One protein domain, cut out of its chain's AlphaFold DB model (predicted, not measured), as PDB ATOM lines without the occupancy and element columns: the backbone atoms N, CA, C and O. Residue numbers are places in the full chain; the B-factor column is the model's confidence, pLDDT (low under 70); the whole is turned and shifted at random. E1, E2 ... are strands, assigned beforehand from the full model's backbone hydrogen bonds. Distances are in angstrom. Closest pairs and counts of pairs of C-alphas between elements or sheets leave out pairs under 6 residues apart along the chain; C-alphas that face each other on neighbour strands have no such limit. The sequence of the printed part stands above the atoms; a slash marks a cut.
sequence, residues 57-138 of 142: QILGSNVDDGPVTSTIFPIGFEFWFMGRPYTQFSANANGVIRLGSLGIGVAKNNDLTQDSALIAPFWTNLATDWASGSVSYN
ATOM      1  N   GLN A  57      -9.403  32.446 -47.862       95.38
ATOM      2  CA  GLN A  57      -8.410  32.299 -46.802       95.38
ATOM      3  C   GLN A  57      -8.118  33.659 -46.156       95.38
ATOM      4  O   GLN A  57      -7.763  34.616 -46.844       95.38
ATOM      5  N   ILE A  58      -8.231  33.732 -44.829       95.31
ATOM      6  CA  ILE A  58      -7.994  34.948 -44.030       95.31
ATOM      7  C   ILE A  58      -6.752  34.844 -43.148       95.31
ATOM      8  O   ILE A  58      -6.189  35.870 -42.774       95.31
ATOM      9  N   LEU A  59      -6.315  33.619 -42.847       94.81
ATOM     10  CA  LEU A  59      -5.042  33.301 -42.201       94.81
ATOM     11  C   LEU A  59      -4.438  32.072 -42.884       94.81
ATOM     12  O   LEU A  59      -5.156  31.123 -43.199       94.81
ATOM     13  N   GLY A  60      -3.128  32.107 -43.128       94.31
ATOM     14  CA  GLY A  60      -2.385  30.994 -43.722       94.31
ATOM     15  C   GLY A  60      -1.929  29.950 -42.703       94.31
ATOM     16  O   GLY A  60      -2.368  29.949 -41.549       94.31
ATOM     17  N   SER A  61      -1.024  29.081 -43.145       94.75
ATOM     18  CA  SER A  61      -0.357  28.095 -42.295       94.75
ATOM     19  C   SER A  61       0.703  28.734 -41.413       94.75
ATOM     20  O   SER A  61       1.162  29.848 -41.681       94.75
ATOM     21  N   ASN A  62       1.092  28.008 -40.363       92.94
ATOM     22  CA  ASN A  62       2.113  28.437 -39.414       92.94
ATOM     23  C   ASN A  62       1.815  29.809 -38.773       92.94
ATOM     24  O   ASN A  62       2.684  30.677 -38.663       92.94
ATOM     25  N   VAL A  63       0.557  30.020 -38.390       91.44
ATOM     26  CA  VAL A  63       0.125  31.197 -37.640       91.44
ATOM     27  C   VAL A  63      -0.152  30.774 -36.208       91.44
ATOM     28  O   VAL A  63      -1.065  29.999 -35.951       91.44
ATOM     29  N   ASP A  64       0.637  31.321 -35.295       87.31
ATOM     30  CA  ASP A  64       0.530  31.146 -33.844       87.31
ATOM     31  C   ASP A  64       0.462  32.545 -33.184       87.31
ATOM     32  O   ASP A  64       0.239  33.538 -33.881       87.31
ATOM     33  N   ASP A  65       0.708  32.642 -31.877       74.12
ATOM     34  CA  ASP A  65       0.773  33.811 -30.976       74.12
ATOM     35  C   ASP A  65       1.498  35.092 -31.475       74.12
ATOM     36  O   ASP A  65       1.584  36.092 -30.753       74.12
ATOM     37  N   GLY A  66       2.069  35.087 -32.679       66.62
ATOM     38  CA  GLY A  66       2.685  36.244 -33.321       66.62
ATOM     39  C   GLY A  66       1.667  37.299 -33.781       66.62
ATOM     40  O   GLY A  66       0.464  37.062 -33.777       66.62
ATOM     41  N   PRO A  67       2.123  38.480 -34.248       66.69
ATOM     42  CA  PRO A  67       1.272  39.629 -34.592       66.69
ATOM     43  C   PRO A  67       0.370  39.425 -35.822       66.69
ATOM     44  O   PRO A  67      -0.150  40.386 -36.386       66.69
ATOM     45  N   VAL A  68       0.224  38.186 -36.282       80.25
ATOM     46  CA  VAL A  68      -0.455  37.840 -37.518       80.25
ATOM     47  C   VAL A  68      -1.937  37.647 -37.220       80.25
ATOM     48  O   VAL A  68      -2.402  36.585 -36.810       80.25
ATOM     49  N   THR A  69      -2.689  38.715 -37.441       91.38
ATOM     50  CA  THR A  69      -4.150  38.710 -37.475       91.38
ATOM     51  C   THR A  69      -4.619  38.835 -38.916       91.38
ATOM     52  O   THR A  69      -3.878  39.290 -39.791       91.38
ATOM     53  N   SER A  70      -5.868  38.471 -39.184       94.00
ATOM     54  CA  SER A  70      -6.451  38.722 -40.493       94.00
ATOM     55  C   SER A  70      -6.574  40.229 -40.732       94.00
ATOM     56  O   SER A  70      -6.679  41.028 -39.794       94.00
ATOM     57  N   THR A  71      -6.653  40.632 -41.998       94.75
ATOM     58  CA  THR A  71      -7.194  41.952 -42.340       94.75
ATOM     59  C   THR A  71      -8.683  42.026 -41.989       94.75
ATOM     60  O   THR A  71      -9.292  41.044 -41.555       94.75
ATOM     61  N   ILE A  72      -9.292  43.194 -42.187       96.94
ATOM     62  CA  ILE A  72     -10.738  43.355 -42.041       96.94
ATOM     63  C   ILE A  72     -11.418  42.846 -43.313       96.94
ATOM     64  O   ILE A  72     -11.105  43.308 -44.412       96.94
ATOM     65  N   PHE A  73     -12.355  41.916 -43.161       97.38
ATOM     66  CA  PHE A  73     -13.133  41.328 -44.247       97.38
ATOM     67  C   PHE A  73     -14.607  41.746 -44.158       97.38
ATOM     68  O   PHE A  73     -15.139  41.915 -43.056       97.38
ATOM     69  N   PRO A  74     -15.299  41.921 -45.299       96.25
ATOM     70  CA  PRO A  74     -16.738  42.142 -45.309       96.25
ATOM     71  C   PRO A  74     -17.487  40.849 -44.954       96.25
ATOM     72  O   PRO A  74     -17.162  39.778 -45.462       96.25
ATOM     73  N   ILE A  75     -18.533  40.966 -44.133       95.75
ATOM     74  CA  ILE A  75     -19.447  39.857 -43.795       95.75
ATOM     75  C   ILE A  75     -20.357  39.523 -44.989       95.75
ATOM     76  O   ILE A  75     -20.742  38.376 -45.189       95.75
ATOM     77  N   GLY A  76     -20.701  40.530 -45.799       93.94
ATOM     78  CA  GLY A  76     -21.615  40.392 -46.940       93.94
ATOM     79  C   GLY A  76     -23.097  40.592 -46.599       93.94
ATOM     80  O   GLY A  76     -23.920  40.649 -47.506       93.94
ATOM     81  N   PHE A  77     -23.432  40.751 -45.316       93.12
ATOM     82  CA  PHE A  77     -24.757  41.115 -44.805       93.12
ATOM     83  C   PHE A  77     -24.627  41.819 -43.441       93.12
ATOM     84  O   PHE A  77     -23.537  41.876 -42.868       93.12
ATOM     85  N   GLU A  78     -25.728  42.370 -42.922       94.62
ATOM     86  CA  GLU A  78     -25.766  42.944 -41.572       94.62
ATOM     87  C   GLU A  78     -25.888  41.841 -40.511       94.62
ATOM     88  O   GLU A  78     -26.929  41.198 -40.373       94.62
ATOM     89  N   PHE A  79     -24.829  41.643 -39.727       93.12
ATOM     90  CA  PHE A  79     -24.825  40.754 -38.573       93.12
ATOM     91  C   PHE A  79     -25.160  41.530 -37.293       93.12
ATOM     92  O   PHE A  79     -24.421  42.424 -36.879       93.12
ATOM     93  N   TRP A  80     -26.278  41.193 -36.653       92.38
ATOM     94  CA  TRP A  80     -26.809  41.916 -35.494       92.38
ATOM     95  C   TRP A  80     -26.278  41.386 -34.159       92.38
ATOM     96  O   TRP A  80     -26.932  40.583 -33.509       92.38
ATOM     97  N   PHE A  81     -25.138  41.888 -33.684       90.44
ATOM     98  CA  PHE A  81     -24.558  41.469 -32.404       90.44
ATOM     99  C   PHE A  81     -24.919  42.433 -31.268       90.44
ATOM    100  O   PHE A  81     -24.626  43.629 -31.327       90.44
ATOM    101  N   MET A  82     -25.550  41.913 -30.210       86.50
ATOM    102  CA  MET A  82     -25.971  42.683 -29.027       86.50
ATOM    103  C   MET A  82     -26.767  43.958 -29.366       86.50
ATOM    104  O   MET A  82     -26.558  45.021 -28.779       86.50
ATOM    105  N   GLY A  83     -27.671  43.852 -30.346       86.69
ATOM    106  CA  GLY A  83     -28.528  44.952 -30.801       86.69
ATOM    107  C   GLY A  83     -27.830  45.999 -31.676       86.69
ATOM    108  O   GLY A  83     -28.397  47.068 -31.898       86.69
ATOM    109  N   ARG A  84     -26.613  45.728 -32.166       89.81
ATOM    110  CA  ARG A  84     -25.894  46.592 -33.112       89.81
ATOM    111  C   ARG A  84     -25.587  45.838 -34.410       89.81
ATOM    112  O   ARG A  84     -25.112  44.706 -34.325       89.81
ATOM    113  N   PRO A  85     -25.822  46.440 -35.589       93.81
ATOM    114  CA  PRO A  85     -25.452  45.824 -36.854       93.81
ATOM    115  C   PRO A  85     -23.949  45.982 -37.106       93.81
ATOM    116  O   PRO A  85     -23.371  47.049 -36.891       93.81
ATOM    117  N   TYR A  86     -23.325  44.918 -37.602       96.56
ATOM    118  CA  TYR A  86     -21.944  44.887 -38.068       96.56
ATOM    119  C   TYR A  86     -21.906  44.334 -39.489       96.56
ATOM    120  O   TYR A  86     -22.647  43.417 -39.827       96.56
ATOM    121  N   THR A  87     -21.027  44.879 -40.324       97.44
ATOM    122  CA  THR A  87     -20.872  44.480 -41.738       97.44
ATOM    123  C   THR A  87     -19.463  43.996 -42.063       97.44
ATOM    124  O   THR A  87     -19.174  43.605 -43.195       97.44
ATOM    125  N   GLN A  88     -18.575  44.023 -41.072       97.94
ATOM    126  CA  GLN A  88     -17.154  43.732 -41.190       97.94
ATOM    127  C   GLN A  88     -16.686  42.921 -39.987       97.94
ATOM    128  O   GLN A  88     -17.286  43.002 -38.911       97.94
ATOM    129  N   PHE A  89     -15.609  42.166 -40.165       97.56
ATOM    130  CA  PHE A  89     -14.969  41.420 -39.093       97.56
ATOM    131  C   PHE A  89     -13.469  41.245 -39.344       97.56
ATOM    132  O   PHE A  89     -12.976  41.455 -40.449       97.56
ATOM    133  N   SER A  90     -12.749  40.818 -38.315       96.06
ATOM    134  CA  SER A  90     -11.391  40.277 -38.411       96.06
ATOM    135  C   SER A  90     -11.222  39.139 -37.405       96.06
ATOM    136  O   SER A  90     -11.995  39.044 -36.451       96.06
ATOM    137  N   ALA A  91     -10.247  38.261 -37.627       94.31
ATOM    138  CA  ALA A  91     -10.006  37.081 -36.806       94.31
ATOM    139  C   ALA A  91      -8.510  36.850 -36.552       94.31
ATOM    140  O   ALA A  91      -7.658  37.315 -37.311       94.31
ATOM    141  N   ASN A  92      -8.190  36.129 -35.481       92.25
ATOM    142  CA  ASN A  92      -6.836  35.665 -35.187       92.25
ATOM    143  C   ASN A  92      -6.801  34.131 -35.057       92.25
ATOM    144  O   ASN A  92      -7.845  33.482 -34.964       92.25
ATOM    145  N   ALA A  93      -5.600  33.546 -35.070       91.62
ATOM    146  CA  ALA A  93      -5.441  32.094 -34.959       91.62
ATOM    147  C   ALA A  93      -5.874  31.549 -33.587       91.62
ATOM    148  O   ALA A  93      -6.302  30.404 -33.504       91.62
ATOM    149  N   ASN A  94      -5.890  32.405 -32.560       90.44
ATOM    150  CA  ASN A  94      -6.305  32.108 -31.188       90.44
ATOM    151  C   ASN A  94      -7.823  31.916 -31.005       90.44
ATOM    152  O   ASN A  94      -8.295  31.817 -29.875       90.44
ATOM    153  N   GLY A  95      -8.607  31.834 -32.086       89.75
ATOM    154  CA  GLY A  95     -10.031  31.485 -32.029       89.75
ATOM    155  C   GLY A  95     -10.953  32.650 -31.664       89.75
ATOM    156  O   GLY A  95     -12.037  32.425 -31.115       89.75
ATOM    157  N   VAL A  96     -10.529  33.882 -31.964       91.69
ATOM    158  CA  VAL A  96     -11.284  35.109 -31.684       91.69
ATOM    159  C   VAL A  96     -11.645  35.826 -32.968       91.69
ATOM    160  O   VAL A  96     -10.807  36.015 -33.848       91.69
ATOM    161  N   ILE A  97     -12.889  36.292 -33.034       93.94
ATOM    162  CA  ILE A  97     -13.390  37.179 -34.076       93.94
ATOM    163  C   ILE A  97     -13.788  38.506 -33.431       93.94
ATOM    164  O   ILE A  97     -14.539  38.526 -32.456       93.94
ATOM    165  N   ARG A  98     -13.332  39.619 -34.007       94.62
ATOM    166  CA  ARG A  98     -13.826  40.966 -33.700       94.62
ATOM    167  C   ARG A  98     -14.721  41.453 -34.819       94.62
ATOM    168  O   ARG A  98     -14.328  41.426 -35.982       94.62
ATOM    169  N   LEU A  99     -15.888  41.964 -34.457       96.94
ATOM    170  CA  LEU A  99     -16.794  42.618 -35.391       96.94
ATOM    171  C   LEU A  99     -16.483  44.116 -35.507       96.94
ATOM    172  O   LEU A  99     -16.185  44.790 -34.518       96.94
ATOM    173  N   GLY A 100     -16.625  44.652 -36.717       96.69
ATOM    174  CA  GLY A 100     -16.492  46.074 -37.025       96.69
ATOM    175  C   GLY A 100     -15.278  46.427 -37.880       96.69
ATOM    176  O   GLY A 100     -14.621  45.572 -38.468       96.69
ATOM    177  N   SER A 101     -15.012  47.730 -37.957       95.81
ATOM    178  CA  SER A 101     -13.990  48.340 -38.817       95.81
ATOM    179  C   SER A 101     -12.602  48.432 -38.181       95.81
ATOM    180  O   SER A 101     -11.699  49.037 -38.754       95.81
ATOM    181  N   LEU A 102     -12.426  47.870 -36.986       94.44
ATOM    182  CA  LEU A 102     -11.142  47.791 -36.301       94.44
ATOM    183  C   LEU A 102     -10.669  46.339 -36.299       94.44
ATOM    184  O   LEU A 102     -11.463  45.427 -36.069       94.44
ATOM    185  N   GLY A 103      -9.373  46.144 -36.539       92.06
ATOM    186  CA  GLY A 103      -8.744  44.828 -36.475       92.06
ATOM    187  C   GLY A 103      -8.775  44.243 -35.062       92.06
ATOM    188  O   GLY A 103      -8.757  44.977 -34.070       92.06
ATOM    189  N   ILE A 104      -8.843  42.920 -34.972       92.00
ATOM    190  CA  ILE A 104      -8.672  42.154 -33.736       92.00
ATOM    191  C   ILE A 104      -7.223  42.267 -33.248       92.00
ATOM    192  O   ILE A 104      -6.293  42.314 -34.054       92.00
ATOM    193  N   GLY A 105      -7.021  42.314 -31.932       86.75
ATOM    194  CA  GLY A 105      -5.690  42.200 -31.341       86.75
ATOM    195  C   GLY A 105      -5.117  40.773 -31.367       86.75
ATOM    196  O   GLY A 105      -5.786  39.785 -31.660       86.75
ATOM    197  N   VAL A 106      -3.856  40.643 -30.957       78.19
ATOM    198  CA  VAL A 106      -3.126  39.357 -30.847       78.19
ATOM    199  C   VAL A 106      -3.456  38.624 -29.535       78.19
ATOM    200  O   VAL A 106      -2.649  37.926 -28.931       78.19
ATOM    201  N   ALA A 107      -4.634  38.883 -28.993       70.88
ATOM    202  CA  ALA A 107      -4.952  38.525 -27.633       70.88
ATOM    203  C   ALA A 107      -5.162  37.018 -27.458       70.88
ATOM    204  O   ALA A 107      -5.925  36.405 -28.200       70.88
ATOM    205  N   LYS A 108      -4.538  36.448 -26.424       70.94
ATOM    206  CA  LYS A 108      -4.655  35.031 -26.016       70.94
ATOM    207  C   LYS A 108      -5.158  34.834 -24.589       70.94
ATOM    208  O   LYS A 108      -5.447  33.720 -24.164       70.94
ATOM    209  N   ASN A 109      -5.226  35.927 -23.835       78.00
ATOM    210  CA  ASN A 109      -5.820  35.934 -22.511       78.00
ATOM    211  C   ASN A 109      -7.311  36.134 -22.727       78.00
ATOM    212  O   ASN A 109      -7.671  37.033 -23.482       78.00
ATOM    213  N   ASN A 110      -8.143  35.315 -22.086       84.50
ATOM    214  CA  ASN A 110      -9.604  35.314 -22.227       84.50
ATOM    215  C   ASN A 110     -10.233  36.561 -21.591       84.50
ATOM    216  O   ASN A 110     -11.043  36.484 -20.668       84.50
ATOM    217  N   ASP A 111      -9.803  37.718 -22.069       85.31
ATOM    218  CA  ASP A 111     -10.148  39.039 -21.610       85.31
ATOM    219  C   ASP A 111     -11.132  39.652 -22.601       85.31
ATOM    220  O   ASP A 111     -10.778  40.343 -23.557       85.31
ATOM    221  N   LEU A 112     -12.413  39.419 -22.325       83.69
ATOM    222  CA  LEU A 112     -13.523  39.986 -23.088       83.69
ATOM    223  C   LEU A 112     -13.586  41.525 -23.017       83.69
ATOM    224  O   LEU A 112     -14.466  42.116 -23.642       83.69
ATOM    225  N   THR A 113     -12.705  42.181 -22.252       84.12
ATOM    226  CA  THR A 113     -12.642  43.644 -22.130       84.12
ATOM    227  C   THR A 113     -11.597  44.284 -23.039       84.12
ATOM    228  O   THR A 113     -11.666  45.490 -23.273       84.12
ATOM    229  N   GLN A 114     -10.664  43.498 -23.586       78.81
ATOM    230  CA  GLN A 114      -9.559  44.010 -24.398       78.81
ATOM    231  C   GLN A 114     -10.023  44.632 -25.721       78.81
ATOM    232  O   GLN A 114      -9.453  45.618 -26.180       78.81
ATOM    233  N   ASP A 115     -11.071  44.066 -26.312       81.88
ATOM    234  CA  ASP A 115     -11.694  44.541 -27.538       81.88
ATOM    235  C   ASP A 115     -13.222  44.510 -27.381       81.88
ATOM    236  O   ASP A 115     -13.791  43.727 -26.623       81.88
ATOM    237  N   SER A 116     -13.918  45.372 -28.119       86.88
ATOM    238  CA  SER A 116     -15.380  45.378 -28.170       86.88
ATOM    239  C   SER A 116     -15.904  44.447 -29.265       86.88
ATOM    240  O   SER A 116     -15.307  44.383 -30.337       86.88
ATOM    241  N   ALA A 117     -17.093  43.873 -29.059       92.44
ATOM    242  CA  ALA A 117     -17.815  43.075 -30.060       92.44
ATOM    243  C   ALA A 117     -17.072  41.798 -30.492       92.44
ATOM    244  O   ALA A 117     -16.818  41.570 -31.676       92.44
ATOM    245  N   LEU A 118     -16.722  40.980 -29.498       92.56
ATOM    246  CA  LEU A 118     -15.968  39.745 -29.675       92.56
ATOM    247  C   LEU A 118     -16.876  38.515 -29.743       92.56
ATOM    248  O   LEU A 118     -17.798  38.365 -28.940       92.56
ATOM    249  N   ILE A 119     -16.559  37.614 -30.672       92.31
ATOM    250  CA  ILE A 119     -17.069  36.244 -30.737       92.31
ATOM    251  C   ILE A 119     -15.877  35.322 -30.478       92.31
ATOM    252  O   ILE A 119     -14.911  35.314 -31.239       92.31
ATOM    253  N   ALA A 120     -15.934  34.579 -29.376       90.81
ATOM    254  CA  ALA A 120     -14.777  33.903 -28.794       90.81
ATOM    255  C   ALA A 120     -15.102  32.465 -28.338       90.81
ATOM    256  O   ALA A 120     -15.024  32.164 -27.148       90.81
ATOM    257  N   PRO A 121     -15.515  31.567 -29.253       84.44
ATOM    258  CA  PRO A 121     -15.936  30.215 -28.889       84.44
ATOM    259  C   PRO A 121     -14.773  29.348 -28.392       84.44
ATOM    260  O   PRO A 121     -14.982  28.486 -27.543       84.44
ATOM    261  N   PHE A 122     -13.559  29.588 -28.902       83.62
ATOM    262  CA  PHE A 122     -12.363  28.793 -28.609       83.62
ATOM    263  C   PHE A 122     -11.157  29.655 -28.205       83.62
ATOM    264  O   PHE A 122     -10.019  29.212 -28.339       83.62
ATOM    265  N   TRP A 123     -11.407  30.880 -27.720       87.19
ATOM    266  CA  TRP A 123     -10.363  31.838 -27.353       87.19
ATOM    267  C   TRP A 123      -9.407  31.230 -26.332       87.19
ATOM    268  O   TRP A 123      -9.793  31.021 -25.185       87.19
ATOM    269  N   THR A 124      -8.206  30.877 -26.791       86.56
ATOM    270  CA  THR A 124      -7.113  30.279 -26.011       86.56
ATOM    271  C   THR A 124      -5.799  30.408 -26.803       86.56
ATOM    272  O   THR A 124      -5.710  31.242 -27.698       86.56
ATOM    273  N   ASN A 125      -4.790  29.594 -26.473       87.25
ATOM    274  CA  ASN A 125      -3.586  29.392 -27.275       87.25
ATOM    275  C   ASN A 125      -3.867  28.365 -28.389       87.25
ATOM    276  O   ASN A 125      -3.824  27.157 -28.138       87.25
ATOM    277  N   LEU A 126      -4.202  28.846 -29.587       89.31
ATOM    278  CA  LEU A 126      -4.442  28.033 -30.781       89.31
ATOM    279  C   LEU A 126      -3.526  28.490 -31.916       89.31
ATOM    280  O   LEU A 126      -3.169  29.659 -32.021       89.31
ATOM    281  N   ALA A 127      -3.230  27.568 -32.826       91.62
ATOM    282  CA  ALA A 127      -2.414  27.840 -33.998       91.62
ATOM    283  C   ALA A 127      -2.990  27.160 -35.242       91.62
ATOM    284  O   ALA A 127      -3.673  26.133 -35.154       91.62
ATOM    285  N   THR A 128      -2.678  27.706 -36.417       93.50
ATOM    286  CA  THR A 128      -2.828  26.963 -37.669       93.50
ATOM    287  C   THR A 128      -1.665  25.989 -37.823       93.50
ATOM    288  O   THR A 128      -0.521  26.297 -37.487       93.50
ATOM    289  N   ASP A 129      -1.958  24.792 -38.334       94.50
ATOM    290  CA  ASP A 129      -0.935  23.790 -38.640       94.50
ATOM    291  C   ASP A 129       0.212  24.376 -39.488       94.50
ATOM    292  O   ASP A 129       0.001  25.226 -40.359       94.50
ATOM    293  N   TRP A 130       1.428  23.891 -39.233       91.75
ATOM    294  CA  TRP A 130       2.670  24.404 -39.811       91.75
ATOM    295  C   TRP A 130       2.699  24.329 -41.342       91.75
ATOM    296  O   TRP A 130       3.220  25.228 -42.000       91.75
ATOM    297  N   ALA A 131       2.163  23.255 -41.926       92.81
ATOM    298  CA  ALA A 131       2.323  22.973 -43.351       92.81
ATOM    299  C   ALA A 131       1.071  23.298 -44.172       92.81
ATOM    300  O   ALA A 131       1.185  23.745 -45.312       92.81
ATOM    301  N   SER A 132      -0.112  23.065 -43.609       93.31
ATOM    302  CA  SER A 132      -1.374  23.050 -44.358       93.31
ATOM    303  C   SER A 132      -2.559  23.681 -43.630       93.31
ATOM    304  O   SER A 132      -3.644  23.768 -44.204       93.31
ATOM    305  N   GLY A 133      -2.374  24.138 -42.391       92.81
ATOM    306  CA  GLY A 133      -3.441  24.779 -41.632       92.81
ATOM    307  C   GLY A 133      -3.838  26.121 -42.230       92.81
ATOM    308  O   GLY A 133      -3.004  26.850 -42.753       92.81
ATOM    309  N   SER A 134      -5.111  26.478 -42.134       93.94
ATOM    310  CA  SER A 134      -5.574  27.810 -42.509       93.94
ATOM    311  C   SER A 134      -6.877  28.148 -41.800       93.94
ATOM    312  O   SER A 134      -7.570  27.274 -41.274       93.94
ATOM    313  N   VAL A 135      -7.208  29.437 -41.793       93.69
ATOM    314  CA  VAL A 135      -8.547  29.912 -41.441       93.69
ATOM    315  C   VAL A 135      -9.147  30.533 -42.688       93.69
ATOM    316  O   VAL A 135      -8.527  31.396 -43.314       93.69
ATOM    317  N   SER A 136     -10.362  30.113 -43.020       94.31
ATOM    318  CA  SER A 136     -11.102  30.581 -44.189       94.31
ATOM    319  C   SER A 136     -12.522  30.960 -43.798       94.31
ATOM    320  O   SER A 136     -13.089  30.385 -42.869       94.31
ATOM    321  N   TYR A 137     -13.114  31.899 -44.531       94.19
ATOM    322  CA  TYR A 137     -14.528  32.244 -44.394       94.19
ATOM    323  C   TYR A 137     -15.256  32.098 -45.729       94.19
ATOM    324  O   TYR A 137     -14.669  32.274 -46.797       94.19
ATOM    325  N   ASN A 138     -16.541  31.766 -45.662       92.31
ATOM    326  CA  ASN A 138     -17.422  31.681 -46.818       92.31
ATOM    327  C   ASN A 138     -18.734  32.404 -46.505       92.31
ATOM    328  O   ASN A 138     -19.219  32.364 -45.374       92.31
TER     329      ASN A 138
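This is residues 57 to 138 of the 142 residues of an uncharacterized protein of bacterium (UniProt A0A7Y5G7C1). With little regular structure, this is a bent three-strand meander, E2 E3 E4, each strand the antiparallel neighbour of the one before, joined to long loops; the short first and last strands, E1 and E5, pair separately. The 82 printed residues are all strand in class, with five named strands, E1 to E5, and no named helix, but only 26 residues are in them. The whole is compact, radius of gyration of the C-alphas 12.3 A, spanning 39 by 27 by 18 A.

E1, residues 57 to 59, begins at C-alpha (-8.410, 32.299, -46.802). E2, residues 73 to 81, 16.5 A, bends by 94 degrees at residue 77. E3, residues 84 to 91, 18.9 A, bends by 76 degrees at residue 87. E4 is residues 97 to 99; E5, residues 135 to 137, ends at C-alpha (-14.528, 32.244, -44.394).

E1 and E5 are antiparallel at 140 degrees, N 58 and O 135 2.8 A apart. Hairpin E2 and E3 has N 73 and O 89 at 2.8 A; hairpin E3 and E4, N 98 and O 90 at 2.8 A. E1 and E4 are apart.

The farthest C-alphas, Gly 83 and Ala 131, are 39.9 A apart. The printed part has no cut. Links E1 to E2 and E4 to E5 are long. Residues 66 to 67 have pLDDT under 70.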